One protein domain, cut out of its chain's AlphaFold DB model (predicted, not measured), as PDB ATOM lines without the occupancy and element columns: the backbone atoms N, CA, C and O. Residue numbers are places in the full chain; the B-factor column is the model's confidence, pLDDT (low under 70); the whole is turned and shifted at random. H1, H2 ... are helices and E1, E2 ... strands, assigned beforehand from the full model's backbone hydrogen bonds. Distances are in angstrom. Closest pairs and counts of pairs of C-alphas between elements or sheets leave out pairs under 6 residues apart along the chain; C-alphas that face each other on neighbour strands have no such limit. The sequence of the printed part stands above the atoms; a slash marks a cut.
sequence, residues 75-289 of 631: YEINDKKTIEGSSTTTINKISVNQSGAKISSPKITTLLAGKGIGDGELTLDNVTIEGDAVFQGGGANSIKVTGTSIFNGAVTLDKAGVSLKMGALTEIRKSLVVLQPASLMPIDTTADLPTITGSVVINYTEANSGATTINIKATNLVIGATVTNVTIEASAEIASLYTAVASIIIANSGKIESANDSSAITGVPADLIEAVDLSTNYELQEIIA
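Overview. This is residues 75 to 289 of the 631 residues of an uncharacterized protein of Spirochaetia bacterium (UniProt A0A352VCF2). Look for a chain wound in stacked turns, a solenoid whose odd-numbered strands E1 to E19 make one wall and whose even-numbered strands E2 to E18 make a second wall facing it. The short helix H1, at the end of the printed part, packs on the outside of the first wall, over E15. The printed part has 215 residues with nineteen named strands, E1 to E19 in order, then H1; under half of its residues are in named elements, and the class is mostly strand. Both sheets are all parallel. The whole is compact, with a radius of gyration of the C-alphas of 17.0 A and spans of 51 by 34 by 32 A.

Along the chain. Find C-alpha 75 at (252.676, 141.811, 308.571), where E1 begins; it ends at residue 77. Next come E2, residues 82 to 84, and E3, residues 89 to 96, which is 18.0 A long and bends by 77 degrees at residue 92. Read on through E4, 101 to 104; E5, 107 to 113, 15.6 A; E6, 122 to 125; E7, 133 to 135; E8, 143 to 146; E9, 155 to 157; E10, 163 to 166; E11, 176 to 178; and E12, 183 to 186. Then find E13, 200 to 202; E14, 212 to 214; E15, 217 to 223, 15.7 A; E16, 229 to 232; E17, 237 to 243, 16.1 A; E18, 249 to 251; and E19, 255 to 259, 11.3 A. H1, residues 282 to 289, is 10.3 A long and ends at C-alpha 289, (234.944, 167.588, 292.381).

Arrangement. The larger sheet runs E1 E3 E5 E7 E9 E11 E13 E15 E17 E19, parallel and twisted, with E1 and E19 as edge strands. At E1 and E3, look at N 77 and O 95, 2.8 A apart and within hydrogen-bond range; at E15 and E17, N 221 and O 240 are 2.8 A apart. The other sheet runs E2 E4 E6 E8 E10 E12 E14 E16 E18, also parallel; at E2 and E4, N 83 and O 102 are 2.8 A apart. The two form a sandwich, two sheets face to face, 9.0 A centre to centre where they face each other. H1 is on the larger sheet at a height over the sheet of 10.1 A, along E15 at 18 degrees on the local plane; their closest C-alphas, Val 222 and Ile 288, are 6.7 A apart. Every O i to N i+4 pair of H1 is within hydrogen-bond range.

Size, cuts and confidence. The two farthest C-alphas, of Asp 79 and Asp 271, are 53.6 A apart. The printed part has no cut. The long links are E12 to E13, 13 residues, and E19 to H1, 22 residues. The mean pLDDT of the printed part is 90.7; look for values under 70 at residues 245 to 253 and 267 to 271.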
ATOM      1  N   TYR A  75     252.849 142.300 307.206       98.50
ATOM      2  CA  TYR A  75     252.676 141.811 308.571       98.50
ATOM      3  C   TYR A  75     251.222 141.876 309.022       98.50
ATOM      4  O   TYR A  75     250.488 142.809 308.692       98.50
ATOM      5  N   GLU A  76     250.828 140.912 309.852       97.94
ATOM      6  CA  GLU A  76     249.501 140.854 310.456       97.94
ATOM      7  C   GLU A  76     249.603 140.743 311.977       97.94
ATOM      8  O   GLU A  76     250.318 139.895 312.511       97.94
ATOM      9  N   ILE A  77     248.855 141.589 312.682       97.75
ATOM     10  CA  ILE A  77     248.638 141.495 314.123       97.75
ATOM     11  C   ILE A  77     247.265 140.854 314.341       97.75
ATOM     12  O   ILE A  77     246.244 141.540 314.295       97.75
ATOM     13  N   ASN A  78     247.254 139.542 314.572       96.44
ATOM     14  CA  ASN A  78     246.035 138.756 314.809       96.44
ATOM     15  C   ASN A  78     245.798 138.442 316.301       96.44
ATOM     16  O   ASN A  78     244.752 137.918 316.660       96.44
ATOM     17  N   ASP A  79     246.740 138.824 317.167       94.56
ATOM     18  CA  ASP A  79     246.657 138.730 318.627       94.56
ATOM     19  C   ASP A  79     246.949 140.095 319.262       94.56
ATOM     20  O   ASP A  79     247.485 140.999 318.623       94.56
ATOM     21  N   LYS A  80     246.660 140.260 320.556       95.12
ATOM     22  CA  LYS A  80     247.041 141.474 321.286       95.12
ATOM     23  C   LYS A  80     248.572 141.569 321.398       95.12
ATOM     24  O   LYS A  80     249.162 140.901 322.243       95.12
ATOM     25  N   LYS A  81     249.201 142.413 320.572       97.38
ATOM     26  CA  LYS A  81     250.658 142.645 320.556       97.38
ATOM     27  C   LYS A  81     251.017 144.113 320.802       97.38
ATOM     28  O   LYS A  81     250.308 145.018 320.361       97.38
ATOM     29  N   THR A  82     252.160 144.340 321.441       98.56
ATOM     30  CA  THR A  82     252.846 145.639 321.469       98.56
ATOM     31  C   THR A  82     254.070 145.578 320.561       98.56
ATOM     32  O   THR A  82     254.918 144.712 320.750       98.56
ATOM     33  N   ILE A  83     254.183 146.486 319.595       98.69
ATOM     34  CA  ILE A  83     255.355 146.634 318.726       98.69
ATOM     35  C   ILE A  83     256.080 147.920 319.111       98.69
ATOM     36  O   ILE A  83     255.508 149.006 319.039       98.69
ATOM     37  N   GLU A  84     257.344 147.795 319.495       98.75
ATOM     38  CA  GLU A  84     258.214 148.902 319.887       98.75
ATOM     39  C   GLU A  84     259.371 148.996 318.896       98.75
ATOM     40  O   GLU A  84     260.222 148.110 318.834       98.75
ATOM     41  N   GLY A  85     259.398 150.060 318.103       98.06
ATOM     42  CA  GLY A  85     260.490 150.357 317.187       98.06
ATOM     43  C   GLY A  85     261.244 151.618 317.585       98.06
ATOM     44  O   GLY A  85     261.320 152.012 318.748       98.06
ATOM     45  N   SER A  86     261.793 152.279 316.579       97.06
ATOM     46  CA  SER A  86     262.398 153.604 316.675       97.06
ATOM     47  C   SER A  86     262.193 154.357 315.358       97.06
ATOM     48  O   SER A  86     261.795 153.771 314.349       97.06
ATOM     49  N   SER A  87     262.562 155.637 315.311       94.19
ATOM     50  CA  SER A  87     262.514 156.429 314.072       94.19
ATOM     51  C   SER A  87     263.416 155.895 312.943       94.19
ATOM     52  O   SER A  87     263.296 156.344 311.802       94.19
ATOM     53  N   THR A  88     264.310 154.942 313.242       96.88
ATOM     54  CA  THR A  88     265.173 154.246 312.272       96.88
ATOM     55  C   THR A  88     264.664 152.854 311.894       96.88
ATOM     56  O   THR A  88     265.333 152.140 311.147       96.88
ATOM     57  N   THR A  89     263.493 152.458 312.396       98.38
ATOM     58  CA  THR A  89     262.794 151.239 311.975       98.38
ATOM     59  C   THR A  89     261.727 151.576 310.945       98.38
ATOM     60  O   THR A  89     260.929 152.487 311.164       98.38
ATOM     61  N   THR A  90     261.702 150.833 309.840       98.50
ATOM     62  CA  THR A  90     260.678 150.953 308.794       98.50
ATOM     63  C   THR A  90     259.963 149.624 308.634       98.50
ATOM     64  O   THR A  90     260.607 148.609 308.393       98.50
ATOM     65  N   ILE A  91     258.639 149.632 308.734       98.62
ATOM     66  CA  ILE A  91     257.760 148.500 308.443       98.62
ATOM     67  C   ILE A  91     257.074 148.794 307.112       98.62
ATOM     68  O   ILE A  91     256.518 149.876 306.947       98.62
ATOM     69  N   ASN A  92     257.105 147.860 306.162       97.50
ATOM     70  CA  ASN A  92     256.451 148.054 304.872       97.50
ATOM     71  C   ASN A  92     254.924 148.121 305.041       97.50
ATOM     72  O   ASN A  92     254.349 149.208 305.076       97.50
ATOM     73  N   LYS A  93     254.253 146.990 305.251       97.94
ATOM     74  CA  LYS A  93     252.803 146.977 305.463       97.94
ATOM     75  C   LYS A  93     252.446 146.243 306.737       97.94
ATOM     76  O   LYS A  93     252.949 145.154 306.991       97.94
ATOM     77  N   ILE A  94     251.543 146.823 307.520       98.44
ATOM     78  CA  ILE A  94     251.025 146.183 308.725       98.44
ATOM     79  C   ILE A  94     249.506 146.274 308.793       98.44
ATOM     80  O   ILE A  94     248.918 147.350 308.669       98.44
ATOM     81  N   SER A  95     248.876 145.117 308.986       98.31
ATOM     82  CA  SER A  95     247.435 144.978 309.165       98.31
ATOM     83  C   SER A  95     247.143 144.557 310.598       98.31
ATOM     84  O   SER A  95     247.665 143.553 311.073       98.31
ATOM     85  N   VAL A  96     246.317 145.314 311.306       98.38
ATOM     86  CA  VAL A  96     245.908 145.017 312.677       98.38
ATOM     87  C   VAL A  96     244.496 144.463 312.652       98.38
ATOM     88  O   VAL A  96     243.566 145.182 312.310       98.38
ATOM     89  N   ASN A  97     244.323 143.203 313.033       96.44
ATOM     90  CA  ASN A  97     243.034 142.509 313.037       96.44
ATOM     91  C   ASN A  97     242.605 142.082 314.443       96.44
ATOM     92  O   ASN A  97     241.704 141.264 314.580       96.44
ATOM     93  N   GLN A  98     243.230 142.627 315.487       94.06
ATOM     94  CA  GLN A  98     242.895 142.306 316.866       94.06
ATOM     95  C   GLN A  98     242.923 143.551 317.752       94.06
ATOM     96  O   GLN A  98     243.838 144.374 317.687       94.06
ATOM     97  N   SER A  99     241.918 143.656 318.620       95.62
ATOM     98  CA  SER A  99     241.812 144.722 319.615       95.62
ATOM     99  C   SER A  99     242.933 144.671 320.659       95.62
ATOM    100  O   SER A  99     243.349 143.605 321.122       95.62
ATOM    101  N   GLY A 100     243.366 145.853 321.090       94.88
ATOM    102  CA  GLY A 100     244.355 146.069 322.137       94.88
ATOM    103  C   GLY A 100     245.795 146.114 321.636       94.88
ATOM    104  O   GLY A 100     246.703 146.141 322.468       94.88
ATOM    105  N   ALA A 101     246.010 146.102 320.319       97.06
ATOM    106  CA  ALA A 101     247.333 146.246 319.737       97.06
ATOM    107  C   ALA A 101     247.890 147.664 319.950       97.06
ATOM    108  O   ALA A 101     247.154 148.658 319.936       97.06
ATOM    109  N   LYS A 102     249.208 147.755 320.127       98.19
ATOM    110  CA  LYS A 102     249.935 149.021 320.248       98.19
ATOM    111  C   LYS A 102     251.148 149.013 319.328       98.19
ATOM    112  O   LYS A 102     251.884 148.032 319.303       98.19
ATOM    113  N   ILE A 103     251.372 150.104 318.606       98.75
ATOM    114  CA  ILE A 103     252.553 150.300 317.763       98.75
ATOM    115  C   ILE A 103     253.208 151.618 318.162       98.75
ATOM    116  O   ILE A 103     252.540 152.652 318.211       98.75
ATOM    117  N   SER A 104     254.505 151.582 318.460       98.69
ATOM    118  CA  SER A 104     255.229 152.727 319.002       98.69
ATOM    119  C   SER A 104     256.551 152.975 318.295       98.69
ATOM    120  O   SER A 104     257.424 152.109 318.303       98.69
ATOM    121  N   SER A 105     256.692 154.178 317.732       98.38
ATOM    122  CA  SER A 105     257.908 154.747 317.132       98.38
ATOM    123  C   SER A 105     258.362 154.363 315.708       98.38
ATOM    124  O   SER A 105     259.217 155.099 315.211       98.38
ATOM    125  N   PRO A 106     257.883 153.312 315.001       98.44
ATOM    126  CA  PRO A 106     258.390 153.018 313.662       98.44
ATOM    127  C   PRO A 106     257.843 153.974 312.597       98.44
ATOM    128  O   PRO A 106     256.794 154.610 312.756       98.44
ATOM    129  N   LYS A 107     258.529 153.978 311.452       98.69
ATOM    130  CA  LYS A 107     257.941 154.364 310.171       98.69
ATOM    131  C   LYS A 107     257.147 153.193 309.599       98.69
ATOM    132  O   LYS A 107     257.599 152.054 309.679       98.69
ATOM    133  N   ILE A 108     255.991 153.461 309.008       98.75
ATOM    134  CA  ILE A 108     255.102 152.452 308.425       98.75
ATOM    135  C   ILE A 108     254.718 152.912 307.020       98.75
ATOM    136  O   ILE A 108     254.164 153.998 306.871       98.75
ATOM    137  N   THR A 109     254.987 152.120 305.985       98.25
ATOM    138  CA  THR A 109     254.617 152.503 304.611       98.25
ATOM    139  C   THR A 109     253.113 152.387 304.391       98.25
ATOM    140  O   THR A 109     252.527 153.231 303.727       98.25
ATOM    141  N   THR A 110     252.450 151.375 304.947       98.19
ATOM    142  CA  THR A 110     250.993 151.218 304.836       98.19
ATOM    143  C   THR A 110     250.412 150.612 306.103       98.19
ATOM    144  O   THR A 110     250.894 149.585 306.589       98.19
ATOM    145  N   LEU A 111     249.354 151.234 306.621       98.69
ATOM    146  CA  LEU A 111     248.639 150.776 307.808       98.69
ATOM    147  C   LEU A 111     247.196 150.414 307.454       98.69
ATOM    148  O   LEU A 111     246.444 151.239 306.942       98.69
ATOM    149  N   LEU A 112     246.784 149.203 307.817       98.56
ATOM    150  CA  LEU A 112     245.383 148.795 307.807       98.56
ATOM    151  C   LEU A 112     244.956 148.433 309.231       98.56
ATOM    152  O   LEU A 112     245.348 147.398 309.756       98.56
ATOM    153  N   ALA A 113     244.126 149.252 309.864       98.06
ATOM    154  CA  ALA A 113     243.396 148.855 311.061       98.06
ATOM    155  C   ALA A 113     242.140 148.094 310.610       98.06
ATOM    156  O   ALA A 113     241.106 148.686 310.305       98.06
ATOM    157  N   GLY A 114     242.280 146.779 310.467       96.88
ATOM    158  CA  GLY A 114     241.309 145.897 309.839       96.88
ATOM    159  C   GLY A 114     240.075 145.609 310.692       96.88
ATOM    160  O   GLY A 114     240.013 145.877 311.895       96.88
ATOM    161  N   LYS A 115     239.076 144.997 310.050       94.12
ATOM    162  CA  LYS A 115     237.755 144.703 310.633       94.12
ATOM    163  C   LYS A 115     237.810 143.834 311.894       94.12
ATOM    164  O   LYS A 115     236.919 143.936 312.732       94.12
ATOM    165  N   GLY A 116     238.849 143.010 312.051       93.81
ATOM    166  CA  GLY A 116     239.013 142.131 313.215       93.81
ATOM    167  C   GLY A 116     239.186 142.871 314.551       93.81
ATOM    168  O   GLY A 116     238.905 142.306 315.604       93.81
ATOM    169  N   ILE A 117     239.541 144.164 314.534       95.50
ATOM    170  CA  ILE A 117     239.543 145.006 315.745       95.50
ATOM    171  C   ILE A 117     238.123 145.127 316.340       95.50
ATOM    172  O   ILE A 117     237.979 145.311 317.552       95.50
ATOM    173  N   GLY A 118     237.069 144.995 315.520       93.38
ATOM    174  CA  GLY A 118     235.681 145.150 315.960       93.38
ATOM    175  C   GLY A 118     235.428 146.567 316.466       93.38
ATOM    176  O   GLY A 118     235.808 147.519 315.797       93.38
ATOM    177  N   ASP A 119     234.842 146.712 317.653       92.50
ATOM    178  CA  ASP A 119     234.701 148.011 318.337       92.50
ATOM    179  C   ASP A 119     235.837 148.277 319.350       92.50
ATOM    180  O   ASP A 119     235.765 149.194 320.169       92.50
ATOM    181  N   GLY A 120     236.876 147.437 319.317       92.25
ATOM    182  CA  GLY A 120     238.020 147.468 320.219       92.25
ATOM    183  C   GLY A 120     239.079 148.511 319.863       92.25
ATOM    184  O   GLY A 120     238.849 149.369 319.028       92.25
ATOM    185  N   GLU A 121     240.255 148.443 320.488       94.19
ATOM    186  CA  GLU A 121     241.223 149.550 320.505       94.19
ATOM    187  C   GLU A 121     242.485 149.278 319.668       94.19
ATOM    188  O   GLU A 121     242.983 148.154 319.629       94.19
ATOM    189  N   LEU A 122     243.070 150.328 319.093       97.38
ATOM    190  CA  LEU A 122     244.413 150.376 318.517       97.38
ATOM    191  C   LEU A 122     245.098 151.659 318.994       97.38
ATOM    192  O   LEU A 122     244.554 152.754 318.857       97.38
ATOM    193  N   THR A 123     246.305 151.530 319.543       97.75
ATOM    194  CA  THR A 123     247.134 152.682 319.927       97.75
ATOM    195  C   THR A 123     248.325 152.828 318.986       97.75
ATOM    196  O   THR A 123     249.120 151.902 318.835       97.75
ATOM    197  N   LEU A 124     248.469 154.009 318.398       98.56
ATOM    198  CA  LEU A 124     249.606 154.432 317.591       98.56
ATOM    199  C   LEU A 124     250.328 155.548 318.342       98.56
ATOM    200  O   LEU A 124     249.714 156.561 318.661       98.56
ATOM    201  N   ASP A 125     251.607 155.370 318.645       98.44
ATOM    202  CA  ASP A 125     252.355 156.312 319.478       98.44
ATOM    203  C   ASP A 125     253.690 156.696 318.837       98.44
ATOM    204  O   ASP A 125     254.537 155.837 318.601       98.44
ATOM    205  N   ASN A 126     253.901 157.984 318.567       98.31
ATOM    206  CA  ASN A 126     255.099 158.495 317.886       98.31
ATOM    207  C   ASN A 126     255.404 157.796 316.544       98.31
ATOM    208  O   ASN A 126     256.569 157.612 316.193       98.31
ATOM    209  N   VAL A 127     254.381 157.360 315.806       98.62
ATOM    210  CA  VAL A 127     254.563 156.665 314.521       98.62
ATOM    211  C   VAL A 127     254.675 157.660 313.367       98.62
ATOM    212  O   VAL A 127     254.127 158.756 313.422       98.62
ATOM    213  N   THR A 128     255.341 157.275 312.282       98.50
ATOM    214  CA  THR A 128     255.246 158.000 311.004       98.50
ATOM    215  C   THR A 128     254.646 157.077 309.957       98.50
ATOM    216  O   THR A 128     255.275 156.090 309.587       98.50
ATOM    217  N   ILE A 129     253.444 157.372 309.474       98.44
ATOM    218  CA  ILE A 129     252.836 156.635 308.365       98.44
ATOM    219  C   ILE A 129     253.209 157.345 307.060       98.44
ATOM    220  O   ILE A 129     252.774 158.469 306.818       98.44
ATOM    221  N   GLU A 130     254.058 156.724 306.246       97.88
ATOM    222  CA  GLU A 130     254.604 157.317 305.016       97.88
ATOM    223  C   GLU A 130     253.611 157.240 303.842       97.88
ATOM    224  O   GLU A 130     253.486 158.194 303.071       97.88
ATOM    225  N   GLY A 131     252.886 156.126 303.717       97.31
ATOM    226  CA  GLY A 131     251.771 155.956 302.781       97.31
ATOM    227  C   GLY A 131     250.425 155.991 303.498       97.31
ATOM    228  O   GLY A 131     250.261 156.709 304.483       97.31
ATOM    229  N   ASP A 132     249.443 155.256 302.983       97.56
ATOM    230  CA  ASP A 132     248.056 155.404 303.424       97.56
ATOM    231  C   ASP A 132     247.748 154.627 304.715       97.56
ATOM    232  O   ASP A 132     248.301 153.552 304.985       97.56
ATOM    233  N   ALA A 133     246.829 155.185 305.505       98.50
ATOM    234  CA  ALA A 133     246.247 154.553 306.681       98.50
ATOM    235  C   ALA A 133     244.741 154.362 306.484       98.50
ATOM    236  O   ALA A 133     244.010 155.327 306.268       98.50
ATOM    237  N   VAL A 134     244.264 153.124 306.604       98.44
ATOM    238  CA  VAL A 134     242.843 152.785 306.461       98.44
ATOM    239  C   VAL A 134     242.327 152.168 307.757       98.44
ATOM    240  O   VAL A 134     242.905 151.211 308.270       98.44
ATOM    241  N   PHE A 135     241.222 152.698 308.274       98.25
ATOM    242  CA  PHE A 135     240.587 152.274 309.517       98.25
ATOM    243  C   PHE A 135     239.211 151.663 309.238       98.25
ATOM    244  O   PHE A 135     238.224 152.372 309.068       98.25
ATOM    245  N   GLN A 136     239.163 150.332 309.198       96.50
ATOM    246  CA  GLN A 136     237.960 149.502 309.029       96.50
ATOM    247  C   GLN A 136     237.509 148.829 310.334       96.50
ATOM    248  O   GLN A 136     236.494 148.133 310.370       96.50
ATOM    249  N   GLY A 137     238.284 148.999 311.401       92.06
ATOM    250  CA  GLY A 137     237.990 148.548 312.752       92.06
ATOM    251  C   GLY A 137     238.062 149.701 313.753       92.06
ATOM    252  O   GLY A 137     238.661 150.740 313.479       92.06
ATOM    253  N   GLY A 138     237.452 149.496 314.915       88.31
ATOM    254  CA  GLY A 138     237.357 150.442 316.019       88.31
ATOM    255  C   GLY A 138     235.931 150.946 316.311       88.31
ATOM    256  O   GLY A 138     235.116 151.056 315.407       88.31
ATOM    257  N   GLY A 139     235.616 151.242 317.576       85.88
ATOM    258  CA  GLY A 139     234.383 151.896 318.033       85.88
ATOM    259  C   GLY A 139     234.599 153.275 318.684       85.88
ATOM    260  O   GLY A 139     235.538 154.009 318.391       85.88
ATOM    261  N   ALA A 140     233.738 153.643 319.635       76.31
ATOM    262  CA  ALA A 140     233.693 154.998 320.208       76.31
ATOM    263  C   ALA A 140     234.954 155.438 320.995       76.31
ATOM    264  O   ALA A 140     235.108 156.614 321.330       76.31
ATOM    265  N   ASN A 141     235.864 154.515 321.316       70.25
ATOM    266  CA  ASN A 141     237.100 154.806 322.048       70.25
ATOM    267  C   ASN A 141     238.380 154.402 321.304       70.25
ATOM    268  O   ASN A 141     239.469 154.654 321.814       70.25
ATOM    269  N   SER A 142     238.250 153.860 320.095       77.38
ATOM    270  CA  SER A 142     239.138 152.813 319.608       77.38
ATOM    271  C   SER A 142     240.489 153.227 319.088       77.38
ATOM    272  O   SER A 142     241.469 152.552 319.381       77.38
ATOM    273  N   ILE A 143     240.564 154.255 318.247       96.75
ATOM    274  CA  ILE A 143     241.803 154.547 317.533       96.75
ATOM    275  C   ILE A 143     242.461 155.723 318.227       96.75
ATOM    276  O   ILE A 143     242.008 156.856 318.096       96.75
ATOM    277  N   LYS A 144     243.522 155.454 318.984       96.38
ATOM    278  CA  LYS A 144     244.269 156.470 319.728       96.38
ATOM    279  C   LYS A 144     245.586 156.742 319.034       96.38
ATOM    280  O   LYS A 144     246.411 155.843 318.905       96.38
ATOM    281  N   VAL A 145     245.788 157.988 318.638       97.62
ATOM    282  CA  VAL A 145     247.036 158.482 318.067       97.62
ATOM    283  C   VAL A 145     247.681 159.439 319.059       97.62
ATOM    284  O   VAL A 145     247.145 160.508 319.341       97.62
ATOM    285  N   THR A 146     248.824 159.051 319.611       95.94
ATOM    286  CA  THR A 146     249.542 159.792 320.653       95.94
ATOM    287  C   THR A 146     250.938 160.207 320.201       95.94
ATOM    288  O   THR A 146     251.444 159.775 319.158       95.94
ATOM    289  N   GLY A 147     251.573 161.059 321.008       94.62
ATOM    290  CA  GLY A 147     252.920 161.547 320.742       94.62
ATOM    291  C   GLY A 147     252.986 162.433 319.497       94.62
ATOM    292  O   GLY A 147     251.983 163.011 319.083       94.62
ATOM    293  N   THR A 148     254.166 162.533 318.891       95.75
ATOM    294  CA  THR A 148     254.408 163.309 317.661       95.75
ATOM    295  C   THR A 148     254.150 162.457 316.416       95.75
ATOM    296  O   THR A 148     255.041 162.282 315.581       95.75
ATOM    297  N   SER A 149     252.977 161.823 316.341       97.62
ATOM    298  CA  SER A 149     252.638 160.936 315.222       97.62
ATOM    299  C   SER A 149     252.307 161.730 313.953       97.62
ATOM    300  O   SER A 149     251.589 162.727 314.014       97.62
ATOM    301  N   ILE A 150     252.799 161.273 312.800       97.12
ATOM    302  CA  ILE A 150     252.660 161.964 311.506       97.12
ATOM    303  C   ILE A 150     252.072 161.012 310.463       97.12
ATOM    304  O   ILE A 150     252.566 159.897 310.300       97.12
ATOM    305  N   PHE A 151     251.077 161.471 309.706       97.88
ATOM    306  CA  PHE A 151     250.538 160.790 308.527       97.88
ATOM    307  C   PHE A 151     250.873 161.597 307.266       97.88
ATOM    308  O   PHE A 151     250.327 162.682 307.039       97.88
ATOM    309  N   ASN A 152     251.789 161.069 306.452       96.75
ATOM    310  CA  ASN A 152     252.193 161.641 305.164       96.75
ATOM    311  C   ASN A 152     251.304 161.154 304.000       96.75
ATOM    312  O   ASN A 152     251.223 161.834 302.974       96.75
ATOM    313  N   GLY A 153     250.653 159.993 304.128       95.62
ATOM    314  CA  GLY A 153     249.634 159.515 303.189       95.62
ATOM    315  C   GLY A 153     248.210 159.903 303.580       95.62
ATOM    316  O   GLY A 153     247.991 160.629 304.552       95.62
ATOM    317  N   ALA A 154     247.240 159.449 302.787       94.88
ATOM    318  CA  ALA A 154     245.830 159.686 303.072       94.88
ATOM    319  C   ALA A 154     245.373 158.850 304.275       94.88
ATOM    320  O   ALA A 154     245.821 157.720 304.481       94.88
ATOM    321  N   VAL A 155     244.449 159.400 305.056       98.31
ATOM    322  CA  VAL A 155     243.816 158.710 306.182       98.31
ATOM    323  C   VAL A 155     242.367 158.434 305.816       98.31
ATOM    324  O   VAL A 155     241.650 159.364 305.477       98.31
ATOM    325  N   THR A 156     241.919 157.182 305.880       98.12
ATOM    326  CA  THR A 156     240.543 156.797 305.528       98.12
ATOM    327  C   THR A 156     239.845 156.128 306.706       98.12
ATOM    328  O   THR A 156     240.350 155.140 307.235       98.12
ATOM    329  N   LEU A 157     238.671 156.628 307.092       97.88
ATOM    330  CA  LEU A 157     237.767 155.985 308.047       97.88
ATOM    331  C   LEU A 157     236.644 155.281 307.278       97.88
ATOM    332  O   LEU A 157     235.803 155.935 306.665       97.88
ATOM    333  N   ASP A 158     236.640 153.951 307.318       95.69
ATOM    334  CA  ASP A 158     235.776 153.061 306.528       95.69
ATOM    335  C   ASP A 158     235.024 152.069 307.437       95.69
ATOM    336  O   ASP A 158     234.949 150.862 307.202       95.69
ATOM    337  N   LYS A 159     234.508 152.578 308.558       93.06
ATOM    338  CA  LYS A 159     233.572 151.865 309.432       93.06
ATOM    339  C   LYS A 159     232.752 152.862 310.240       93.06
ATOM    340  O   LYS A 159     233.288 153.803 310.821       93.06
ATOM    341  N   ALA A 160     231.448 152.610 310.315       93.12
ATOM    342  CA  ALA A 160     230.549 153.387 311.154       93.12
ATOM    343  C   ALA A 160     230.895 153.220 312.646       93.12
ATOM    344  O   ALA A 160     231.141 152.105 313.117       93.12
ATOM    345  N   GLY A 161     230.881 154.329 313.383       92.50
ATOM    346  CA  GLY A 161     231.131 154.381 314.825       92.50
ATOM    347  C   GLY A 161     232.607 154.421 315.231       92.50
ATOM    348  O   GLY A 161     232.889 154.431 316.429       92.50
ATOM    349  N   VAL A 162     233.546 154.464 314.278       95.25
ATOM    350  CA  VAL A 162     234.973 154.641 314.584       95.25
ATOM    351  C   VAL A 162     235.201 156.018 315.199       95.25
ATOM    352  O   VAL A 162     234.805 157.034 314.629       95.25
ATOM    353  N   SER A 163     235.906 156.063 316.328       95.50
ATOM    354  CA  SER A 163     236.456 157.299 316.879       95.50
ATOM    355  C   SER A 163     237.968 157.342 316.670       95.50
ATOM    356  O   SER A 163     238.706 156.535 317.241       95.50
ATOM    357  N   LEU A 164     238.419 158.299 315.856       97.31
ATOM    358  CA  LEU A 164     239.823 158.667 315.714       97.31
ATOM    359  C   LEU A 164     240.147 159.749 316.748       97.31
ATOM    360  O   LEU A 164     239.804 160.920 316.581       97.31
ATOM    361  N   LYS A 165     240.796 159.331 317.834       95.44
ATOM    362  CA  LYS A 165     241.224 160.187 318.939       95.44
ATOM    363  C   LYS A 165     242.686 160.561 318.764       95.44
ATOM    364  O   LYS A 165     243.549 159.685 318.748       95.44
ATOM    365  N   MET A 166     242.975 161.851 318.672       95.88
ATOM    366  CA  MET A 166     244.316 162.354 318.362       95.88
ATOM    367  C   MET A 166     244.858 163.247 319.479       95.88
ATOM    368  O   MET A 166     244.138 164.059 320.057       95.88
ATOM    369  N   GLY A 167     246.140 163.096 319.800       94.75
ATOM    370  CA  GLY A 167     246.861 164.046 320.643       94.75
ATOM    371  C   GLY A 167     247.163 165.339 319.883       94.75
ATOM    372  O   GLY A 167     247.281 165.316 318.659       94.75
ATOM    373  N   ALA A 168     247.357 166.441 320.610       92.44
ATOM    374  CA  ALA A 168     247.600 167.781 320.058       92.44
ATOM    375  C   ALA A 168     248.752 167.858 319.034       92.44
ATOM    376  O   ALA A 168     248.728 168.685 318.131       92.44
ATOM    377  N   LEU A 169     249.756 166.984 319.166       93.62
ATOM    378  CA  LEU A 169     250.947 166.934 318.308       93.62
ATOM    379  C   LEU A 169     250.801 165.990 317.101       93.62
ATOM    380  O   LEU A 169     251.791 165.694 316.434       93.62
ATOM    381  N   THR A 170     249.597 165.477 316.846       94.38
ATOM    382  CA  THR A 170     249.324 164.645 315.669       94.38
ATOM    383  C   THR A 170     249.230 165.524 314.427       94.38
ATOM    384  O   THR A 170     248.472 166.490 314.423       94.38
ATOM    385  N   GLU A 171     249.934 165.149 313.359       94.12
ATOM    386  CA  GLU A 171     249.841 165.806 312.052       94.12
ATOM    387  C   GLU A 171     249.264 164.854 311.000       94.12
ATOM    388  O   GLU A 171     249.783 163.756 310.791       94.12
ATOM    389  N   ILE A 172     248.239 165.301 310.274       95.50
ATOM    390  CA  ILE A 172     247.746 164.636 309.061       95.50
ATOM    391  C   ILE A 172     247.902 165.620 307.901       95.50
ATOM    392  O   ILE A 172     247.255 166.668 307.877       95.50
ATOM    393  N   ARG A 173     248.805 165.289 306.970       92.62
ATOM    394  CA  ARG A 173     249.294 166.218 305.935       92.62
ATOM    395  C   ARG A 173     248.574 166.110 304.595       92.62
ATOM    396  O   ARG A 173     248.633 167.041 303.801       92.62
ATOM    397  N   LYS A 174     247.927 164.977 304.329       92.38
ATOM    398  CA  LYS A 174     247.054 164.765 303.164       92.38
ATOM    399  C   LYS A 174     245.598 164.674 303.609       92.38
ATOM    400  O   LYS A 174     245.276 164.941 304.762       92.38
ATOM    401  N   SER A 175     244.709 164.307 302.693       93.38
ATOM    402  CA  SER A 175     243.287 164.195 302.984       93.38
ATOM    403  C   SER A 175     242.985 163.170 304.081       93.38
ATOM    404  O   SER A 175     243.481 162.040 304.047       93.38
ATOM    405  N   LEU A 176     242.114 163.565 305.008       97.81
ATOM    406  CA  LEU A 176     241.415 162.671 305.925       97.81
ATOM    407  C   LEU A 176     240.014 162.442 305.360       97.81
ATOM    408  O   LEU A 176     239.202 163.360 305.335       97.81
ATOM    409  N   VAL A 177     239.734 161.230 304.895       97.12
ATOM    410  CA  VAL A 177     238.487 160.850 304.234       97.12
ATOM    411  C   VAL A 177     237.625 160.015 305.178       97.12
ATOM    412  O   VAL A 177     238.069 159.002 305.712       97.12
ATOM    413  N   VAL A 178     236.375 160.420 305.368       97.44
ATOM    414  CA  VAL A 178     235.381 159.744 306.204       97.44
ATOM    415  C   VAL A 178     234.294 159.170 305.298       97.44
ATOM    416  O   VAL A 178     233.529 159.918 304.689       97.44
ATOM    417  N   LEU A 179     234.242 157.841 305.199       95.25
ATOM    418  CA  LEU A 179     233.355 157.098 304.293       95.25
ATOM    419  C   LEU A 179     232.097 156.541 304.973       95.25
ATOM    420  O   LEU A 179     231.211 156.020 304.292       95.25
ATOM    421  N   GLN A 180     232.024 156.640 306.299       93.69
ATOM    422  CA  GLN A 180     230.907 156.224 307.152       93.69
ATOM    423  C   GLN A 180     230.859 157.122 308.404       93.69
ATOM    424  O   GLN A 180     231.903 157.671 308.762       93.69
ATOM    425  N   PRO A 181     229.712 157.263 309.098       94.25
ATOM    426  CA  PRO A 181     229.611 158.106 310.293       94.25
ATOM    427  C   PRO A 181     230.680 157.777 311.344       94.25
ATOM    428  O   PRO A 181     230.779 156.633 311.790       94.25
ATOM    429  N   ALA A 182     231.473 158.770 311.744       95.94
ATOM    430  CA  ALA A 182     232.636 158.591 312.617       95.94
ATOM    431  C   ALA A 182     232.814 159.772 313.588       95.94
ATOM    432  O   ALA A 182     232.071 160.750 313.554       95.94
ATOM    433  N   SER A 183     233.814 159.708 314.464       95.44
ATOM    434  CA  SER A 183     234.161 160.823 315.353       95.44
ATOM    435  C   SER A 183     235.638 161.184 315.242       95.44
ATOM    436  O   SER A 183     236.501 160.324 315.403       95.44
ATOM    437  N   LEU A 184     235.924 162.465 315.025       96.12
ATOM    438  CA  LEU A 184     237.264 163.049 315.012       96.12
ATOM    439  C   LEU A 184     237.426 163.874 316.285       96.12
ATOM    440  O   LEU A 184     236.851 164.953 316.391       96.12
ATOM    441  N   MET A 185     238.156 163.355 317.271       93.75
ATOM    442  CA  MET A 185     238.163 163.914 318.628       93.75
ATOM    443  C   MET A 185     239.591 164.125 319.138       93.75
ATOM    444  O   MET A 185     240.493 163.367 318.766       93.75
ATOM    445  N   PRO A 186     239.828 165.086 320.045       93.75
ATOM    446  CA  PRO A 186     241.073 165.114 320.785       93.75
ATOM    447  C   PRO A 186     241.091 163.942 321.781       93.75
ATOM    448  O   PRO A 186     240.047 163.481 322.252       93.75
ATOM    449  N   ILE A 187     242.280 163.451 322.131       91.94
ATOM    450  CA  ILE A 187     242.434 162.506 323.251       91.94
ATOM    451  C   ILE A 187     242.093 163.190 324.576       91.94
ATOM    452  O   ILE A 187     241.440 162.588 325.426       91.94
ATOM    453  N   ASP A 188     242.536 164.435 324.733       88.06
ATOM    454  CA  ASP A 188     242.301 165.268 325.904       88.06
ATOM    455  C   ASP A 188     241.528 166.514 325.474       88.06
ATOM    456  O   ASP A 188     242.050 167.369 324.764       88.06
ATOM    457  N   THR A 189     240.271 166.613 325.902       80.19
ATOM    458  CA  THR A 189     239.375 167.730 325.572       80.19
ATOM    459  C   THR A 189     239.749 169.035 326.275       80.19
ATOM    460  O   THR A 189     239.100 170.049 326.046       80.19
ATOM    461  N   THR A 190     240.739 169.010 327.170       80.06
ATOM    462  CA  THR A 190     241.251 170.190 327.879       80.06
ATOM    463  C   THR A 190     242.568 170.714 327.307       80.06
ATOM    464  O   THR A 190     243.000 171.803 327.683       80.06
ATOM    465  N   ALA A 191     243.196 169.957 326.403       81.56
ATOM    466  CA  ALA A 191     244.430 170.331 325.726       81.56
ATOM    467  C   ALA A 191     244.157 171.044 324.390       81.56
ATOM    468  O   ALA A 191     243.016 171.136 323.933       81.56
ATOM    469  N   ASP A 192     245.225 171.522 323.746       88.06
ATOM    470  CA  ASP A 192     245.143 172.049 322.384       88.06
ATOM    471  C   ASP A 192     244.575 170.995 321.423       88.06
ATOM    472  O   ASP A 192     244.933 169.812 321.464       88.06
ATOM    473  N   LEU A 193     243.691 171.438 320.528       90.31
ATOM    474  CA  LEU A 193     243.090 170.561 319.535       90.31
ATOM    475  C   LEU A 193     244.130 170.056 318.519       90.31
ATOM    476  O   LEU A 193     244.998 170.824 318.090       90.31
ATOM    477  N   PRO A 194     244.015 168.794 318.067       91.94
ATOM    478  CA  PRO A 194     244.838 168.277 316.982       91.94
ATOM    479  C   PRO A 194     244.571 169.072 315.697       91.94
ATOM    480  O   PRO A 194     243.425 169.421 315.396       91.94
ATOM    481  N   THR A 195     245.635 169.352 314.945       90.12
ATOM    482  CA  THR A 195     245.570 170.150 313.716       90.12
ATOM    483  C   THR A 195     245.725 169.268 312.484       90.12
ATOM    484  O   THR A 195     246.722 168.566 312.322       90.12
ATOM    485  N   ILE A 196     244.745 169.342 311.589       93.88
ATOM    486  CA  ILE A 196     244.740 168.661 310.296       93.88
ATOM    487  C   ILE A 196     245.078 169.699 309.226       93.88
ATOM    488  O   ILE A 196     244.290 170.610 308.966       93.88
ATOM    489  N   THR A 197     246.272 169.585 308.644       90.19
ATOM    490  CA  THR A 197     246.753 170.509 307.603       90.19
ATOM    491  C   THR A 197     246.267 170.114 306.214       90.19
ATOM    492  O   THR A 197     246.104 170.979 305.357       90.19
ATOM    493  N   GLY A 198     245.999 168.825 305.989       90.56
ATOM    494  CA  GLY A 198     245.248 168.378 304.820       90.56
ATOM    495  C   GLY A 198     243.746 168.660 304.938       90.56
ATOM    496  O   GLY A 198     243.229 169.021 305.995       90.56
ATOM    497  N   SER A 199     243.009 168.471 303.845       94.06
ATOM    498  CA  SER A 199     241.550 168.629 303.857       94.06
ATOM    499  C   SER A 199     240.855 167.446 304.533       94.06
ATOM    500  O   SER A 199     241.147 166.285 304.239       94.06
ATOM    501  N   VAL A 200     239.872 167.735 305.379       97.44
ATOM    502  CA  VAL A 200     238.932 166.746 305.908       97.44
ATOM    503  C   VAL A 200     237.781 166.605 304.916       97.44
ATOM    504  O   VAL A 200     237.157 167.593 304.544       97.44
ATOM    505  N   VAL A 201     237.499 165.385 304.473       96.50
ATOM    506  CA  VAL A 201     236.465 165.078 303.480       96.50
ATOM    507  C   VAL A 201     235.497 164.072 304.078       96.50
ATOM    508  O   VAL A 201     235.859 162.921 304.293       96.50
ATOM    509  N   ILE A 202     234.259 164.482 304.322       95.38
ATOM    510  CA  ILE A 202     233.188 163.596 304.776       95.38
ATOM    511  C   ILE A 202     232.318 163.293 303.570       95.38
ATOM    512  O   ILE A 202     231.620 164.166 303.063       95.38
ATOM    513  N   ASN A 203     232.398 162.066 303.075       92.56
ATOM    514  CA  ASN A 203     231.664 161.643 301.896       92.56
ATOM    515  C   ASN A 203     231.318 160.167 302.042       92.56
ATOM    516  O   ASN A 203     232.119 159.292 301.707       92.56
ATOM    517  N   TYR A 204     230.142 159.903 302.603       91.56
ATOM    518  CA  TYR A 204     229.729 158.540 302.874       91.56
ATOM    519  C   TYR A 204     229.602 157.739 301.580       91.56
ATOM    520  O   TYR A 204     229.189 158.260 300.541       91.56
ATOM    521  N   THR A 205     229.965 156.461 301.652       87.00
ATOM    522  CA  THR A 205     229.827 155.525 300.523       87.00
ATOM    523  C   THR A 205     228.366 155.330 300.122       87.00
ATOM    524  O   THR A 205     228.079 155.179 298.938       87.00
ATOM    525  N   GLU A 206     227.454 155.422 301.089       82.31
ATOM    526  CA  GLU A 206     226.004 155.387 300.907       82.31
ATOM    527  C   GLU A 206     225.342 156.463 301.778       82.31
ATOM    528  O   GLU A 206     225.907 156.887 302.788       82.31
ATOM    529  N   ALA A 207     224.142 156.904 301.394       81.62
ATOM    530  CA  ALA A 207     223.390 157.877 302.179       81.62
ATOM    531  C   ALA A 207     223.102 157.327 303.586       81.62
ATOM    532  O   ALA A 207     222.530 156.248 303.736       81.62
ATOM    533  N   ASN A 208     223.497 158.069 304.622       80.25
ATOM    534  CA  ASN A 208     223.390 157.623 306.009       80.25
ATOM    535  C   ASN A 208     222.961 158.780 306.918       80.25
ATOM    536  O   ASN A 208     223.526 159.870 306.841       80.25
ATOM    537  N   SER A 209     221.987 158.520 307.797       81.88
ATOM    538  CA  SER A 209     221.461 159.498 308.758       81.88
ATOM    539  C   SER A 209     222.352 159.719 309.987       81.88
ATOM    540  O   SER A 209     222.086 160.610 310.794       81.88
ATOM    541  N   GLY A 210     223.374 158.883 310.175       86.38
ATOM    542  CA  GLY A 210     224.341 158.989 311.259       86.38
ATOM    543  C   GLY A 210     225.197 160.249 311.144       86.38
ATOM    544  O   GLY A 210     225.645 160.632 310.061       86.38
ATOM    545  N   ALA A 211     225.450 160.882 312.287       88.56
ATOM    546  CA  ALA A 211     226.260 162.087 312.352       88.56
ATOM    547  C   ALA A 211     227.755 161.754 312.412       88.56
ATOM    548  O   ALA A 211     228.166 160.859 313.153       88.56
ATOM    549  N   THR A 212     228.568 162.514 311.675       93.94
ATOM    550  CA  THR A 212     230.007 162.598 311.954       93.94
ATOM    551  C   THR A 212     230.250 163.716 312.961       93.94
ATOM    552  O   THR A 212     229.786 164.834 312.750       93.94
ATOM    553  N   THR A 213     230.967 163.432 314.047       93.56
ATOM    554  CA  THR A 213     231.303 164.422 315.086       93.56
ATOM    555  C   THR A 213     232.736 164.910 314.913       93.56
ATOM    556  O   THR A 213     233.645 164.102 314.724       93.56
ATOM    557  N   ILE A 214     232.947 166.221 314.999       94.12
ATOM    558  CA  ILE A 214     234.228 166.878 314.739       94.12
ATOM    559  C   ILE A 214     234.593 167.771 315.923       94.12
ATOM    560  O   ILE A 214     233.851 168.683 316.270       94.12
ATOM    561  N   ASN A 215     235.771 167.546 316.497       93.19
ATOM    562  CA  ASN A 215     236.387 168.420 317.487       93.19
ATOM    563  C   ASN A 215     237.899 168.520 317.233       93.19
ATOM    564  O   ASN A 215     238.713 167.915 317.925       93.19
ATOM    565  N   ILE A 216     238.274 169.211 316.162       93.75
ATOM    566  CA  ILE A 216     239.657 169.339 315.679       93.75
ATOM    567  C   ILE A 216     239.867 170.740 315.092       93.75
ATOM    568  O   ILE A 216     238.896 171.478 314.901       93.75
ATOM    569  N   LYS A 217     241.116 171.081 314.755       93.94
ATOM    570  CA  LYS A 217     241.415 172.204 313.857       93.94
ATOM    571  C   LYS A 217     241.593 171.685 312.436       93.94
ATOM    572  O   LYS A 217     242.407 170.784 312.230       93.94
ATOM    573  N   ALA A 218     240.872 172.235 311.465       94.81
ATOM    574  CA  ALA A 218     240.986 171.839 310.064       94.81
ATOM    575  C   ALA A 218     241.067 173.054 309.137       94.81
ATOM    576  O   ALA A 218     240.282 173.997 309.256       94.81
ATOM    577  N   THR A 219     241.988 173.003 308.173       92.62
ATOM    578  CA  THR A 219     242.086 174.027 307.123       92.62
ATOM    579  C   THR A 219     240.866 173.986 306.208       92.62
ATOM    580  O   THR A 219     240.213 175.002 306.005       92.62
ATOM    581  N   ASN A 220     240.520 172.803 305.701       93.81
ATOM    582  CA  ASN A 220     239.353 172.619 304.847       93.81
ATOM    583  C   ASN A 220     238.491 171.480 305.381       93.81
ATOM    584  O   ASN A 220     239.012 170.410 305.708       93.81
ATOM    585  N   LEU A 221     237.180 171.685 305.393       94.75
ATOM    586  CA  LEU A 221     236.171 170.662 305.624       94.75
ATOM    587  C   LEU A 221     235.255 170.596 304.401       94.75
ATOM    588  O   LEU A 221     234.574 171.565 304.085       94.75
ATOM    589  N   VAL A 222     235.241 169.459 303.712       94.88
ATOM    590  CA  VAL A 222     234.393 169.199 302.545       94.88
ATOM    591  C   VAL A 222     233.360 168.147 302.912       94.88
ATOM    592  O   VAL A 222     233.718 167.047 303.326       94.88
ATOM    593  N   ILE A 223     232.083 168.467 302.734       92.94
ATOM    594  CA  ILE A 223     230.959 167.588 303.043       92.94
ATOM    595  C   ILE A 223     230.234 167.237 301.742       92.94
ATOM    596  O   ILE A 223     229.734 168.113 301.034       92.94
ATOM    597  N   GLY A 224     230.225 165.947 301.408       90.44
ATOM    598  CA  GLY A 224     229.626 165.399 300.194       90.44
ATOM    599  C   GLY A 224     228.107 165.229 300.277       90.44
ATOM    600  O   GLY A 224     227.508 165.258 301.350       90.44
ATOM    601  N   ALA A 225     227.488 164.997 299.116       84.62
ATOM    602  CA  ALA A 225     226.033 164.914 298.948       84.62
ATOM    603  C   ALA A 225     225.355 163.750 299.702       84.62
ATOM    604  O   ALA A 225     224.147 163.768 299.918       84.62
ATOM    605  N   THR A 226     226.116 162.726 300.089       85.44
ATOM    606  CA  THR A 226     225.615 161.529 300.789       85.44
ATOM    607  C   THR A 226     225.501 161.714 302.306       85.44
ATOM    608  O   THR A 226     225.036 160.814 303.007       85.44
ATOM    609  N   VAL A 227     225.922 162.868 302.831       88.19
ATOM    610  CA  VAL A 227     225.945 163.175 304.265       88.19
ATOM    611  C   VAL A 227     224.722 164.006 304.637       88.19
ATOM    612  O   VAL A 227     224.443 165.019 304.006       88.19
ATOM    613  N   THR A 228     224.011 163.619 305.697       84.62
ATOM    614  CA  THR A 228     222.816 164.354 306.150       84.62
ATOM    615  C   THR A 228     223.032 165.152 307.434       84.62
ATOM    616  O   THR A 228     222.259 166.059 307.728       84.62
ATOM    617  N   ASN A 229     224.032 164.796 308.248       84.19
ATOM    618  CA  ASN A 229     224.251 165.411 309.557       84.19
ATOM    619  C   ASN A 229     225.739 165.399 309.938       84.19
ATOM    620  O   ASN A 229     226.414 164.376 309.797       84.19
ATOM    621  N   VAL A 230     226.236 166.523 310.458       90.31
ATOM    622  CA  VAL A 230     227.583 166.661 311.024       90.31
ATOM    623  C   VAL A 230     227.490 167.492 312.296       90.31
ATOM    624  O   VAL A 230     226.902 168.561 312.321       90.31
ATOM    625  N   THR A 231     228.100 167.031 313.378       89.88
ATOM    626  CA  THR A 231     228.203 167.812 314.617       89.88
ATOM    627  C   THR A 231     229.598 168.411 314.706       89.88
ATOM    628  O   THR A 231     230.580 167.675 314.665       89.88
ATOM    629  N   ILE A 232     229.691 169.734 314.829       90.31
ATOM    630  CA  ILE A 232     230.957 170.443 315.021       90.31
ATOM    631  C   ILE A 232     230.961 170.939 316.461       90.31
ATOM    632  O   ILE A 232     230.226 171.856 316.798       90.31
ATOM    633  N   GLU A 233     231.766 170.317 317.315       88.56
ATOM    634  CA  GLU A 233     231.825 170.654 318.737       88.56
ATOM    635  C   GLU A 233     232.302 172.094 318.964       88.56
ATOM    636  O   GLU A 233     233.067 172.645 318.172       88.56
ATOM    637  N   ALA A 234     231.907 172.686 320.093       83.75
ATOM    638  CA  ALA A 234     232.098 174.113 320.377       83.75
ATOM    639  C   ALA A 234     233.562 174.583 320.373       83.75
ATOM    640  O   ALA A 234     233.833 175.766 320.178       83.75
ATOM    641  N   SER A 235     234.509 173.672 320.603       86.56
ATOM    642  CA  SER A 235     235.940 173.980 320.573       86.56
ATOM    643  C   SER A 235     236.560 173.860 319.182       86.56
ATOM    644  O   SER A 235     237.657 174.375 318.991       86.56
ATOM    645  N   ALA A 236     235.900 173.192 318.231       91.38
ATOM    646  CA  ALA A 236     236.443 172.954 316.899       91.38
ATOM    647  C   ALA A 236     236.738 174.270 316.163       91.38
ATOM    648  O   ALA A 236     236.037 175.269 316.341       91.38
ATOM    649  N   GLU A 237     237.752 174.256 315.298       92.19
ATOM    650  CA  GLU A 237     238.153 175.411 314.486       92.19
ATOM    651  C   GLU A 237     238.261 174.987 313.016       92.19
ATOM    652  O   GLU A 237     239.132 174.198 312.649       92.19
ATOM    653  N   ILE A 238     237.379 175.507 312.165       92.94
ATOM    654  CA  ILE A 238     237.309 175.202 310.733       92.94
ATOM    655  C   ILE A 238     237.545 176.493 309.947       92.94
ATOM    656  O   ILE A 238     236.747 177.427 310.029       92.94
ATOM    657  N   ALA A 239     238.626 176.556 309.169       92.75
ATOM    658  CA  ALA A 239     238.914 177.753 308.377       92.75
ATOM    659  C   ALA A 239     237.976 177.860 307.159       92.75
ATOM    660  O   ALA A 239     237.304 178.874 306.975       92.75
ATOM    661  N   SER A 240     237.851 176.794 306.364       91.94
ATOM    662  CA  SER A 240     236.955 176.770 305.202       91.94
ATOM    663  C   SER A 240     236.048 175.548 305.188       91.94
ATOM    664  O   SER A 240     236.516 174.410 305.174       91.94
ATOM    665  N   LEU A 241     234.739 175.789 305.145       92.25
ATOM    666  CA  LEU A 241     233.704 174.774 304.989       92.25
ATOM    667  C   LEU A 241     233.128 174.809 303.569       92.25
ATOM    668  O   LEU A 241     232.621 175.827 303.104       92.25
ATOM    669  N   TYR A 242     233.141 173.664 302.900       91.94
ATOM    670  CA  TYR A 242     232.375 173.434 301.687       91.94
ATOM    671  C   TYR A 242     231.355 172.323 301.922       91.94
ATOM    672  O   TYR A 242     231.727 171.200 302.255       91.94
ATOM    673  N   THR A 243     230.077 172.604 301.701       89.00
ATOM    674  CA  THR A 243     229.001 171.611 301.736       89.00
ATOM    675  C   THR A 243     228.318 171.500 300.377       89.00
ATOM    676  O   THR A 243     227.952 172.506 299.770       89.00
ATOM    677  N   ALA A 244     228.142 170.268 299.896       80.31
ATOM    678  CA  ALA A 244     227.333 169.962 298.716       80.31
ATOM    679  C   ALA A 244     225.833 169.808 299.046       80.31
ATOM    680  O   ALA A 244     225.024 169.609 298.141       80.31
ATOM    681  N   VAL A 245     225.453 169.870 300.330       69.81
ATOM    682  CA  VAL A 245     224.071 169.716 300.807       69.81
ATOM    683  C   VAL A 245     223.557 171.009 301.444       69.81
ATOM    684  O   VAL A 245     224.200 171.576 302.323       69.81
ATOM    685  N   ALA A 246     222.362 171.439 301.031       57.94
ATOM    686  CA  ALA A 246     221.713 172.671 301.501       57.94
ATOM    687  C   ALA A 246     220.987 172.522 302.857       57.94
ATOM    688  O   ALA A 246     220.440 173.480 303.391       57.94
ATOM    689  N   SER A 247     220.894 171.307 303.403       59.75
ATOM    690  CA  SER A 247     220.116 171.008 304.620       59.75
ATOM    691  C   SER A 247     220.893 170.131 305.593       59.75
ATOM    692  O   SER A 247     220.348 169.197 306.176       59.75
ATOM    693  N   ILE A 248     222.188 170.399 305.737       65.50
ATOM    694  CA  ILE A 248     222.969 169.774 306.797       65.50
ATOM    695  C   ILE A 248     222.676 170.463 308.126       65.50
ATOM    696  O   ILE A 248     222.622 171.683 308.215       65.50
ATOM    697  N   ILE A 249     222.466 169.672 309.173       65.44
ATOM    698  CA  ILE A 249     222.414 170.196 310.535       65.44
ATOM    699  C   ILE A 249     223.853 170.260 311.030       65.44
ATOM    700  O   ILE A 249     224.526 169.232 311.045       65.44
ATOM    701  N   ILE A 250     224.299 171.451 311.430       65.75
ATOM    702  CA  ILE A 250     225.571 171.662 312.127       65.75
ATOM    703  C   ILE A 250     225.252 172.139 313.539       65.75
ATOM    704  O   ILE A 250     224.872 173.289 313.752       65.75
ATOM    705  N   ALA A 251     225.336 171.224 314.502       59.75
ATOM    706  CA  ALA A 251     225.060 171.495 315.912       59.75
ATOM    707  C   ALA A 251     226.350 171.813 316.686       59.75
ATOM    708  O   ALA A 251     227.405 171.286 316.341       59.75
ATOM    709  N   ASN A 252     226.228 172.618 317.755       63.47
ATOM    710  CA  ASN A 252     227.296 173.024 318.693       63.47
ATOM    711  C   ASN A 252     228.446 173.849 318.093       63.47
ATOM    712  O   ASN A 252     229.478 174.003 318.737       63.47
ATOM    713  N   SER A 253     228.219 174.394 316.902       64.69
ATOM    714  CA  SER A 253     229.150 175.038 315.983       64.69
ATOM    715  C   SER A 253     230.311 175.775 316.647       64.69
ATOM    716  O   SER A 253     230.194 176.940 317.036       64.69
ATOM    717  N   GLY A 254     231.452 175.087 316.717       75.44
ATOM    718  CA  GLY A 254     232.753 175.717 316.908       75.44
ATOM    719  C   GLY A 254     233.023 176.820 315.875       75.44
ATOM    720  O   GLY A 254     232.175 177.197 315.063       75.44
ATOM    721  N   LYS A 255     234.226 177.383 315.887       87.44
ATOM    722  CA  LYS A 255     234.561 178.502 315.002       87.44
ATOM    723  C   LYS A 255     234.594 178.037 313.540       87.44
ATOM    724  O   LYS A 255     235.399 177.174 313.203       87.44
ATOM    725  N   ILE A 256     233.776 178.646 312.680       90.25
ATOM    726  CA  ILE A 256     233.834 178.500 311.217       90.25
ATOM    727  C   ILE A 256     234.159 179.874 310.629       90.25
ATOM    728  O   ILE A 256     233.411 180.818 310.868       90.25
ATOM    729  N   GLU A 257     235.273 180.005 309.907       91.50
ATOM    730  CA  GLU A 257     235.709 181.306 309.367       91.50
ATOM    731  C   GLU A 257     235.057 181.619 308.015       91.50
ATOM    732  O   GLU A 257     234.597 182.739 307.794       91.50
ATOM    733  N   SER A 258     234.962 180.625 307.128       91.12
ATOM    734  CA  SER A 258     234.337 180.772 305.813       91.12
ATOM    735  C   SER A 258     233.490 179.562 305.419       91.12
ATOM    736  O   SER A 258     233.819 178.425 305.767       91.12
ATOM    737  N   ALA A 259     232.409 179.797 304.672       90.31
ATOM    738  CA  ALA A 259     231.566 178.748 304.102       90.31
ATOM    739  C   ALA A 259     231.086 179.076 302.678       90.31
ATOM    740  O   ALA A 259     230.921 180.242 302.316       90.31
ATOM    741  N   ASN A 260     230.861 178.048 301.855       89.25
ATOM    742  CA  ASN A 260     230.222 178.218 300.542       89.25
ATOM    743  C   ASN A 260     228.704 178.451 300.652       89.25
ATOM    744  O   ASN A 260     228.123 179.094 299.783       89.25
ATOM    745  N   ASP A 261     228.080 177.935 301.712       84.75
ATOM    746  CA  ASP A 261     226.663 178.105 302.019       84.75
ATOM    747  C   ASP A 261     226.485 178.304 303.530       84.75
ATOM    748  O   ASP A 261     226.479 177.352 304.311       84.75
ATOM    749  N   SER A 262     226.358 179.561 303.960       82.31
ATOM    750  CA  SER A 262     226.127 179.892 305.370       82.31
ATOM    751  C   SER A 262     224.706 179.562 305.837       82.31
ATOM    752  O   SER A 262     224.480 179.464 307.041       82.31
ATOM    753  N   SER A 263     223.753 179.344 304.919       78.94
ATOM    754  CA  SER A 263     222.374 178.978 305.270       78.94
ATOM    755  C   SER A 263     222.255 177.535 305.765       78.94
ATOM    756  O   SER A 263     221.358 177.217 306.545       78.94
ATOM    757  N   ALA A 264     223.214 176.690 305.388       76.19
ATOM    758  CA  ALA A 264     223.357 175.324 305.865       76.19
ATOM    759  C   ALA A 264     223.956 175.225 307.287       76.19
ATOM    760  O   ALA A 264     224.144 174.127 307.805       76.19
ATOM    761  N   ILE A 265     224.292 176.348 307.932       78.12
ATOM    762  CA  ILE A 265     224.951 176.376 309.244       78.12
ATOM    763  C   ILE A 265     223.960 176.868 310.295       78.12
ATOM    764  O   ILE A 265     223.474 177.996 310.246       78.12
ATOM    765  N   THR A 266     223.685 176.034 311.295       73.88
ATOM    766  CA  THR A 266     222.840 176.404 312.436       73.88
ATOM    767  C   THR A 266     223.685 176.817 313.641       73.88
ATOM    768  O   THR A 266     224.789 176.322 313.845       73.88
ATOM    769  N   GLY A 267     223.191 177.742 314.468       67.19
ATOM    770  CA  GLY A 267     223.844 178.113 315.734       67.19
ATOM    771  C   GLY A 267     225.024 179.092 315.639       67.19
ATOM    772  O   GLY A 267     225.526 179.498 316.683       67.19
ATOM    773  N   VAL A 268     225.420 179.527 314.436       68.12
ATOM    774  CA  VAL A 268     226.367 180.640 314.223       68.12
ATOM    775  C   VAL A 268     225.645 181.776 313.500       68.12
ATOM    776  O   VAL A 268     224.940 181.509 312.525       68.12
ATOM    777  N   PRO A 269     225.783 183.038 313.941       64.75
ATOM    778  CA  PRO A 269     225.292 184.180 313.181       64.75
ATOM    779  C   PRO A 269     225.929 184.223 311.779       64.75
ATOM    780  O   PRO A 269     227.152 184.258 311.647       64.75
ATOM    781  N   ALA A 270     225.106 184.194 310.727       64.88
ATOM    782  CA  ALA A 270     225.570 184.110 309.337       64.88
ATOM    783  C   ALA A 270     226.405 185.327 308.885       64.88
ATOM    784  O   ALA A 270     227.173 185.227 307.935       64.88
ATOM    785  N   ASP A 271     226.277 186.463 309.572       68.81
ATOM    786  CA  ASP A 271     227.046 187.692 309.359       68.81
ATOM    787  C   ASP A 271     228.519 187.586 309.791       68.81
ATOM    788  O   ASP A 271     229.312 188.470 309.465       68.81
ATOM    789  N   LEU A 272     228.896 186.510 310.487       73.75
ATOM    790  CA  LEU A 272     230.269 186.242 310.927       73.75
ATOM    791  C   LEU A 272     231.027 185.256 310.026       73.75
ATOM    792  O   LEU A 272     232.188 184.970 310.309       73.75
ATOM    793  N   ILE A 273     230.389 184.730 308.977       83.62
ATOM    794  CA  ILE A 273     230.968 183.713 308.094       83.62
ATOM    795  C   ILE A 273     231.271 184.339 306.735       83.62
ATOM    796  O   ILE A 273     230.370 184.810 306.038       83.62
ATOM    797  N   GLU A 274     232.543 184.330 306.345       88.88
ATOM    798  CA  GLU A 274     232.969 184.823 305.035       88.88
ATOM    799  C   GLU A 274     232.628 183.820 303.920       88.88
ATOM    800  O   GLU A 274     232.487 182.616 304.149       88.88
ATOM    801  N   ALA A 275     232.505 184.295 302.682       87.25
ATOM    802  CA  ALA A 275     232.342 183.402 301.539       87.25
ATOM    803  C   ALA A 275     233.671 182.696 301.228       87.25
ATOM    804  O   ALA A 275     234.719 183.338 301.169       87.25
ATOM    805  N   VAL A 276     233.631 181.384 300.980       88.75
ATOM    806  CA  VAL A 276     234.825 180.646 300.530       88.75
ATOM    807  C   VAL A 276     235.238 181.127 299.137       88.75
ATOM    808  O   VAL A 276     234.486 180.983 298.172       88.75
ATOM    809  N   ASP A 277     236.464 181.641 299.009       85.56
ATOM    810  CA  ASP A 277     237.064 181.932 297.706       85.56
ATOM    811  C   ASP A 277     237.695 180.669 297.108       85.56
ATOM    812  O   ASP A 277     238.756 180.200 297.523       85.56
ATOM    813  N   LEU A 278     237.030 180.118 296.094       88.19
ATOM    814  CA  LEU A 278     237.534 178.974 295.342       88.19
ATOM    815  C   LEU A 278     238.365 179.379 294.125       88.19
ATOM    816  O   LEU A 278     239.011 178.508 293.557       88.19
ATOM    817  N   SER A 279     238.391 180.650 293.711       84.12
ATOM    818  CA  SER A 279     238.884 181.080 292.388       84.12
ATOM    819  C   SER A 279     240.329 180.669 292.083       84.12
ATOM    820  O   SER A 279     240.667 180.410 290.929       84.12
ATOM    821  N   THR A 280     241.168 180.562 293.116       86.31
ATOM    822  CA  THR A 280     242.583 180.177 292.999       86.31
ATOM    823  C   THR A 280     242.945 178.907 293.769       86.31
ATOM    824  O   THR A 280     244.068 178.415 293.649       86.31
ATOM    825  N   ASN A 281     242.006 178.329 294.523       89.19
ATOM    826  CA  ASN A 281     242.241 177.141 295.341       89.19
ATOM    827  C   ASN A 281     241.955 175.854 294.549       89.19
ATOM    828  O   ASN A 281     240.956 175.169 294.774       89.19
ATOM    829  N   TYR A 282     242.827 175.544 293.586       91.25
ATOM    830  CA  TYR A 282     242.666 174.375 292.715       91.25
ATOM    831  C   TYR A 282     242.646 173.050 293.485       91.25
ATOM    832  O   TYR A 282     241.857 172.177 293.146       91.25
ATOM    833  N   GLU A 283     243.430 172.921 294.560       88.69
ATOM    834  CA  GLU A 283     243.434 171.709 295.388       88.69
ATOM    835  C   GLU A 283     242.068 171.474 296.048       88.69
ATOM    836  O   GLU A 283     241.532 170.366 296.003       88.69
ATOM    837  N   LEU A 284     241.452 172.519 296.611       89.38
ATOM    838  CA  LEU A 284     240.116 172.404 297.188       89.38
ATOM    839  C   LEU A 284     239.057 172.138 296.110       89.38
ATOM    840  O   LEU A 284     238.193 171.289 296.318       89.38
ATOM    841  N   GLN A 285     239.148 172.789 294.944       91.81
ATOM    842  CA  GLN A 285     238.266 172.497 293.807       91.81
ATOM    843  C   GLN A 285     238.356 171.020 293.373       91.81
ATOM    844  O   GLN A 285     237.326 170.389 293.139       91.81
ATOM    845  N   GLU A 286     239.560 170.441 293.300       91.06
ATOM    846  CA  GLU A 286     239.764 169.017 292.986       91.06
ATOM    847  C   GLU A 286     239.097 168.107 294.014       91.06
ATOM    848  O   GLU A 286     238.412 167.151 293.652       91.06
ATOM    849  N   ILE A 287     239.275 168.408 295.299       90.56
ATOM    850  CA  ILE A 287     238.705 167.617 296.392       90.56
ATOM    851  C   ILE A 287     237.176 167.683 296.370       90.56
ATOM    852  O   ILE A 287     236.513 166.660 296.553       90.56
ATOM    853  N   ILE A 288     236.614 168.862 296.101       91.31
ATOM    854  CA  ILE A 288     235.173 169.045 295.934       91.31
ATOM    855  C   ILE A 288     234.667 168.256 294.721       91.31
ATOM    856  O   ILE A 288     233.684 167.529 294.835       91.31
ATOM    857  N   ALA A 289     235.335 168.344 293.569       91.31
ATOM    858  CA  ALA A 289     234.944 167.588 292.381       91.31
ATOM    859  C   ALA A 289     234.946 166.072 292.645       91.31
ATOM    860  O   ALA A 289     233.989 165.374 292.312       91.31
TER     861      ALA A 289